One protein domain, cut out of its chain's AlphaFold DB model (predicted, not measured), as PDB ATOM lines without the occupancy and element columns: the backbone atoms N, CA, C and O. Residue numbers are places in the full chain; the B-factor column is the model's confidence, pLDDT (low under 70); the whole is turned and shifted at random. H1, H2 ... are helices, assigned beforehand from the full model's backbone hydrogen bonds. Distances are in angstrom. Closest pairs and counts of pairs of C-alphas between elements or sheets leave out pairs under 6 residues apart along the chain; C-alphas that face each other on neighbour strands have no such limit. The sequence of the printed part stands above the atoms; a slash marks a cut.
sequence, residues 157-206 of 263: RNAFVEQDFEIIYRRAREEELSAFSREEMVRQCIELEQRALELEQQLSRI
ATOM      1  N   ARG A 157     -28.462 -20.772  66.296       80.19
ATOM      2  CA  ARG A 157     -29.422 -20.705  65.207       80.19
ATOM      3  C   ARG A 157     -29.173 -19.465  64.367       80.19
ATOM      4  O   ARG A 157     -29.424 -19.511  63.166       80.19
ATOM      5  N   ASN A 158     -28.683 -18.385  64.973       83.88
ATOM      6  CA  ASN A 158     -28.361 -17.166  64.254       83.88
ATOM      7  C   ASN A 158     -27.132 -17.373  63.373       83.88
ATOM      8  O   ASN A 158     -27.225 -17.069  62.191       83.88
ATOM      9  N   ALA A 159     -26.054 -17.978  63.880       86.00
ATOM     10  CA  ALA A 159     -24.882 -18.301  63.064       86.00
ATOM     11  C   ALA A 159     -25.215 -19.253  61.904       86.00
ATOM     12  O   ALA A 159     -24.773 -19.036  60.777       86.00
ATOM     13  N   PHE A 160     -26.041 -20.277  62.141       87.31
ATOM     14  CA  PHE A 160     -26.485 -21.180  61.072       87.31
ATOM     15  C   PHE A 160     -27.314 -20.454  60.004       87.31
ATOM     16  O   PHE A 160     -27.102 -20.638  58.806       87.31
ATOM     17  N   VAL A 161     -28.262 -19.618  60.435       89.75
ATOM     18  CA  VAL A 161     -29.124 -18.849  59.530       89.75
ATOM     19  C   VAL A 161     -28.314 -17.809  58.754       89.75
ATOM     20  O   VAL A 161     -28.509 -17.657  57.552       89.75
ATOM     21  N   GLU A 162     -27.382 -17.120  59.410       94.56
ATOM     22  CA  GLU A 162     -26.476 -16.158  58.783       94.56
ATOM     23  C   GLU A 162     -25.585 -16.834  57.739       94.56
ATOM     24  O   GLU A 162     -25.463 -16.337  56.619       94.56
ATOM     25  N   GLN A 163     -25.042 -18.011  58.054       94.69
ATOM     26  CA  GLN A 163     -24.251 -18.789  57.109       94.69
ATOM     27  C   GLN A 163     -25.068 -19.208  55.878       94.69
ATOM     28  O   GLN A 163     -24.571 -19.109  54.755       94.69
ATOM     29  N   ASP A 164     -26.313 -19.654  56.056       95.69
ATOM     30  CA  ASP A 164     -27.182 -20.020  54.931       95.69
ATOM     31  C   ASP A 164     -27.501 -18.799  54.051       95.69
ATOM     32  O   ASP A 164     -27.397 -18.864  52.821       95.69
ATOM     33  N   PHE A 165     -27.787 -17.646  54.664       97.38
ATOM     34  CA  PHE A 165     -27.982 -16.394  53.931       97.38
ATOM     35  C   PHE A 165     -26.738 -15.967  53.152       97.38
ATOM     36  O   PHE A 165     -26.857 -15.595  51.984       97.38
ATOM     37  N   GLU A 166     -25.559 -16.057  53.759       97.19
ATOM     38  CA  GLU A 166     -24.287 -15.732  53.115       97.19
ATOM     39  C   GLU A 166     -24.021 -16.648  51.910       97.19
ATOM     40  O   GLU A 166     -23.634 -16.178  50.838       97.19
ATOM     41  N   ILE A 167     -24.299 -17.951  52.030       96.75
ATOM     42  CA  ILE A 167     -24.165 -18.908  50.921       96.75
ATOM     43  C   ILE A 167     -25.114 -18.546  49.775       96.75
ATOM     44  O   ILE A 167     -24.702 -18.523  48.610       96.75
ATOM     45  N   ILE A 168     -26.381 -18.266  50.086       97.81
ATOM     46  CA  ILE A 168     -27.388 -17.902  49.083       97.81
ATOM     47  C   ILE A 168     -27.003 -16.591  48.395       97.81
ATOM     48  O   ILE A 168     -27.063 -16.513  47.167       97.81
ATOM     49  N   TYR A 169     -26.585 -15.584  49.162       97.81
ATOM     50  CA  TYR A 169     -26.190 -14.283  48.634       97.81
ATOM     51  C   TYR A 169     -24.960 -14.397  47.740       97.81
ATOM     52  O   TYR A 169     -24.981 -13.922  46.604       97.81
ATOM     53  N   ARG A 170     -23.917 -15.095  48.203       97.62
ATOM     54  CA  ARG A 170     -22.706 -15.340  47.418       97.62
ATOM     55  C   ARG A 170     -23.030 -16.029  46.106       97.62
ATOM     56  O   ARG A 170     -22.631 -15.543  45.055       97.62
ATOM     57  N   ARG A 171     -23.804 -17.115  46.151       97.62
ATOM     58  CA  ARG A 171     -24.191 -17.849  44.945       97.62
ATOM     59  C   ARG A 171     -25.003 -16.981  43.985       97.62
ATOM     60  O   ARG A 171     -24.723 -16.976  42.791       97.62
ATOM     61  N   ALA A 172     -25.998 -16.250  44.486       97.81
ATOM     62  CA  ALA A 172     -26.801 -15.354  43.659       97.81
ATOM     63  C   ALA A 172     -25.931 -14.266  43.009       97.81
ATOM     64  O   ALA A 172     -26.105 -13.954  41.831       97.81
ATOM     65  N   ARG A 173     -24.952 -13.739  43.753       96.31
ATOM     66  CA  ARG A 173     -23.999 -12.747  43.256       96.31
ATOM     67  C   ARG A 173     -23.042 -13.326  42.216       96.31
ATOM     68  O   ARG A 173     -22.767 -12.667  41.221       96.31
ATOM     69  N   GLU A 174     -22.547 -14.541  42.416       96.88
ATOM     70  CA  GLU A 174     -21.720 -15.252  41.435       96.88
ATOM     71  C   GLU A 174     -22.493 -15.506  40.138       96.88
ATOM     72  O   GLU A 174     -21.970 -15.262  39.052       96.88
ATOM     73  N   GLU A 175     -23.753 -15.938  40.240       96.88
ATOM     74  CA  GLU A 175     -24.634 -16.134  39.086       96.88
ATOM     75  C   GLU A 175     -24.850 -14.808  38.327       96.88
ATOM     76  O   GLU A 175     -24.711 -14.781  37.103       96.88
ATOM     77  N   GLU A 176     -25.087 -13.698  39.033       95.94
ATOM     78  CA  GLU A 176     -25.196 -12.355  38.443       95.94
ATOM     79  C   GLU A 176     -23.903 -11.923  37.731       95.94
ATOM     80  O   GLU A 176     -23.937 -11.540  36.562       95.94
ATOM     81  N   LEU A 177     -22.751 -12.035  38.400       95.25
ATOM     82  CA  LEU A 177     -21.451 -11.661  37.832       95.25
ATOM     83  C   LEU A 177     -21.090 -12.521  36.619       95.25
ATOM     84  O   LEU A 177     -20.536 -12.013  35.648       95.25
ATOM     85  N   SER A 178     -21.439 -13.810  36.646       94.94
ATOM     86  CA  SER A 178     -21.229 -14.717  35.514       94.94
ATOM     87  C   SER A 178     -22.093 -14.370  34.297       94.94
ATOM     88  O   SER A 178     -21.740 -14.727  33.173       94.94
ATOM     89  N   ALA A 179     -23.211 -13.668  34.508       96.50
ATOM     90  CA  ALA A 179     -24.097 -13.212  33.446       96.50
ATOM     91  C   ALA A 179     -23.624 -11.902  32.790       96.50
ATOM     92  O   ALA A 179     -24.068 -11.596  31.681       96.50
ATOM     93  N   PHE A 180     -22.736 -11.139  33.435       96.88
ATOM     94  CA  PHE A 180     -22.201  -9.903  32.867       96.88
ATOM     95  C   PHE A 180     -21.257 -10.163  31.696       96.88
ATOM     96  O   PHE A 180     -20.414 -11.063  31.702       96.88
ATOM     97  N   SER A 181     -21.351  -9.302  30.686       97.50
ATOM     98  CA  SER A 181     -20.328  -9.214  29.654       97.50
ATOM     99  C   SER A 181     -19.027  -8.634  30.223       97.50
ATOM    100  O   SER A 181     -19.012  -7.916  31.226       97.50
ATOM    101  N   ARG A 182     -17.904  -8.886  29.540       97.00
ATOM    102  CA  ARG A 182     -16.598  -8.327  29.927       97.00
ATOM    103  C   ARG A 182     -16.632  -6.799  30.046       97.00
ATOM    104  O   ARG A 182     -15.987  -6.244  30.927       97.00
ATOM    105  N   GLU A 183     -17.362  -6.125  29.162       97.25
ATOM    106  CA  GLU A 183     -17.483  -4.663  29.155       97.25
ATOM    107  C   GLU A 183     -18.276  -4.144  30.357       97.25
ATOM    108  O   GLU A 183     -17.880  -3.159  30.980       97.25
ATOM    109  N   GLU A 184     -19.369  -4.819  30.716       97.12
ATOM    110  CA  GLU A 184     -20.152  -4.494  31.911       97.12
ATOM    111  C   GLU A 184     -19.346  -4.731  33.183       97.12
ATOM    112  O   GLU A 184     -19.345  -3.871  34.060       97.12
ATOM    113  N   MET A 185     -18.597  -5.835  33.255       97.06
ATOM    114  CA  MET A 185     -17.729  -6.130  34.393       97.06
ATOM    115  C   MET A 185     -16.658  -5.048  34.578       97.06
ATOM    116  O   MET A 185     -16.492  -4.541  35.681       97.06
ATOM    117  N   VAL A 186     -15.993  -4.620  33.499       97.69
ATOM    118  CA  VAL A 186     -15.018  -3.515  33.555       97.69
ATOM    119  C   VAL A 186     -15.677  -2.212  34.011       97.69
ATOM    120  O   VAL A 186     -15.117  -1.508  34.848       97.69
ATOM    121  N   ARG A 187     -16.874  -1.888  33.505       97.88
ATOM    122  CA  ARG A 187     -17.609  -0.685  33.926       97.88
ATOM    123  C   ARG A 187     -17.927  -0.713  35.424       97.88
ATOM    124  O   ARG A 187     -17.697   0.285  36.099       97.88
ATOM    125  N   GLN A 188     -18.413  -1.846  35.928       96.81
ATOM    126  CA  GLN A 188     -18.712  -2.046  37.348       96.81
ATOM    127  C   GLN A 188     -17.447  -1.964  38.214       96.81
ATOM    128  O   GLN A 188     -17.480  -1.351  39.276       96.81
ATOM    129  N   CYS A 189     -16.315  -2.511  37.756       97.31
ATOM    130  CA  CYS A 189     -15.033  -2.357  38.448       97.31
ATOM    131  C   CYS A 189     -14.629  -0.883  38.572       97.31
ATOM    132  O   CYS A 189     -14.313  -0.443  39.670       97.31
ATOM    133  N   ILE A 190     -14.712  -0.109  37.486       98.25
ATOM    134  CA  ILE A 190     -14.375   1.324  37.501       98.25
ATOM    135  C   ILE A 190     -15.294   2.100  38.458       98.25
ATOM    136  O   ILE A 190     -14.829   2.966  39.195       98.25
ATOM    137  N   GLU A 191     -16.593   1.796  38.472       98.19
ATOM    138  CA  GLU A 191     -17.550   2.420  39.396       98.19
ATOM    139  C   GLU A 191     -17.206   2.112  40.863       98.19
ATOM    140  O   GLU A 191     -17.192   3.010  41.709       98.19
ATOM    141  N   LEU A 192     -16.874   0.854  41.164       98.00
ATOM    142  CA  LEU A 192     -16.466   0.436  42.504       98.00
ATOM    143  C   LEU A 192     -15.133   1.061  42.927       98.00
ATOM    144  O   LEU A 192     -15.012   1.480  44.075       98.00
ATOM    145  N   GLU A 193     -14.164   1.178  42.020       98.06
ATOM    146  CA  GLU A 193     -12.891   1.866  42.268       98.06
ATOM    147  C   GLU A 193     -13.110   3.347  42.599       98.06
ATOM    148  O   GLU A 193     -12.565   3.851  43.579       98.06
ATOM    149  N   GLN A 194     -13.961   4.040  41.837       98.12
ATOM    150  CA  GLN A 194     -14.307   5.439  42.109       98.12
ATOM    151  C   GLN A 194     -14.967   5.603  43.478       98.12
ATOM    152  O   GLN A 194     -14.603   6.498  44.241       98.12
ATOM    153  N   ARG A 195     -15.908   4.716  43.818       97.88
ATOM    154  CA  ARG A 195     -16.580   4.740  45.120       97.88
ATOM    155  C   ARG A 195     -15.629   4.409  46.269       97.88
ATOM    156  O   ARG A 195     -15.739   5.012  47.334       97.88
ATOM    157  N   ALA A 196     -14.700   3.475  46.072       97.12
ATOM    158  CA  ALA A 196     -13.678   3.150  47.062       97.12
ATOM    159  C   ALA A 196     -12.784   4.365  47.348       97.12
ATOM    160  O   ALA A 196     -12.594   4.707  48.513       97.12
ATOM    161  N   LEU A 197     -12.333   5.070  46.304       96.81
ATOM    162  CA  LEU A 197     -11.566   6.313  46.442       96.81
ATOM    163  C   LEU A 197     -12.362   7.420  47.145       96.81
ATOM    164  O   LEU A 197     -11.808   8.163  47.953       96.81
ATOM    165  N   GLU A 198     -13.662   7.544  46.867       96.19
ATOM    166  CA  GLU A 198     -14.519   8.508  47.561       96.19
ATOM    167  C   GLU A 198     -14.607   8.201  49.062       96.19
ATOM    168  O   GLU A 198     -14.443   9.100  49.888       96.19
ATOM    169  N   LEU A 199     -14.835   6.936  49.424       95.00
ATOM    170  CA  LEU A 199     -14.910   6.504  50.818       95.00
ATOM    171  C   LEU A 199     -13.569   6.668  51.537       95.00
ATOM    172  O   LEU A 199     -13.542   7.145  52.668       95.00
ATOM    173  N   GLU A 200     -12.459   6.342  50.877       92.50
ATOM    174  CA  GLU A 200     -11.113   6.592  51.396       92.50
ATOM    175  C   GLU A 200     -10.892   8.088  51.639       92.50
ATOM    176  O   GLU A 200     -10.439   8.485  52.713       92.50
ATOM    177  N   GLN A 201     -11.301   8.945  50.698       91.50
ATOM    178  CA  GLN A 201     -11.239  10.387  50.892       91.50
ATOM    179  C   GLN A 201     -12.096  10.821  52.089       91.50
ATOM    180  O   GLN A 201     -11.648  11.641  52.889       91.50
ATOM    181  N   GLN A 202     -13.310  10.288  52.246       90.44
ATOM    182  CA  GLN A 202     -14.169  10.600  53.391       90.44
ATOM    183  C   GLN A 202     -13.536  10.168  54.719       90.44
ATOM    184  O   GLN A 202     -13.564  10.949  55.670       90.44
ATOM    185  N   LEU A 203     -12.920   8.985  54.774       87.25
ATOM    186  CA  LEU A 203     -12.185   8.510  55.946       87.25
ATOM    187  C   LEU A 203     -10.968   9.394  56.239       87.25
ATOM    188  O   LEU A 203     -10.771   9.795  57.380       87.25
ATOM    189  N   SER A 204     -10.212   9.795  55.213       83.19
ATOM    190  CA  SER A 204      -9.034  10.660  55.374       83.19
ATOM    191  C   SER A 204      -9.356  12.063  55.909       83.19
ATOM    192  O   SER A 204      -8.494  12.715  56.491       83.19
ATOM    193  N   ARG A 205     -10.597  12.552  55.744       81.06
ATOM    194  CA  ARG A 205     -11.023  13.846  56.313       81.06
ATOM    195  C   ARG A 205     -11.054  13.828  57.837       81.06
ATOM    196  O   ARG A 205     -10.976  14.888  58.452       81.06
ATOM    197  N   ILE A 206     -11.222  12.652  58.430       79.31
ATOM    198  CA  ILE A 206     -11.290  12.463  59.872       79.31
ATOM    199  C   ILE A 206     -10.068  11.639  60.245       79.31
ATOM    200  O   ILE A 206     -10.171  10.450  60.527       79.31
TER     201      ILE A 206
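Overview. This is residues 157 to 206 of the 263 residues of an uncharacterized protein of Strigamia maritima (UniProt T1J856). What shape does the printed part make? Two long straight helices, H1 and H2, make the two arms of a wide V, joined at its point by a tight link of residues 180 and 181. Most of each arm sticks out alone, residues 157 to 176 on one side and 189 to 206 on the other. How is it made up and how large is it? The printed part has 50 residues with two named helices, H1 then H2, and no named strand, and its class is all helix. It is extended and flat, with a radius of gyration of the C-alphas of 15.7 A and spans of 40 by 35 by 5 A.

Along the chain. Where does the first helix run? H1 is residues 157 to 179, 33.1 A from first to last C-alpha, and C-alpha 157 is at (-29.422, -20.705, 65.207). Where does the second run? H2 is residues 182 to 204, 32.6 A long from C-alpha 182 at (-16.598, -8.327, 29.927) to C-alpha 204 at (-9.034, 10.660, 55.374).

Arrangement. How near do H1 and H2 come? They are close but not clearly touching, with 1 pair of C-alphas within 8 A, those of Leu 177 and Met 185, 7.5 A apart. How do they run? They run opposite ways at a steep tilt of 51 degrees, and their centres are 22.8 A apart. What do the backbones show? In H1 and H2 every O i to N i+4 pair is within hydrogen-bond range.

Size, cuts and confidence. How far does it reach? The two C-alphas farthest apart, those of Arg 157 and Glu 183, are 41.2 A apart. Is there a cut or a long link? The printed part has no cut, and the link from H1 to H2 is tight. Where is confidence low? No printed residue is under 70, and the mean pLDDT of the printed part is 94.3.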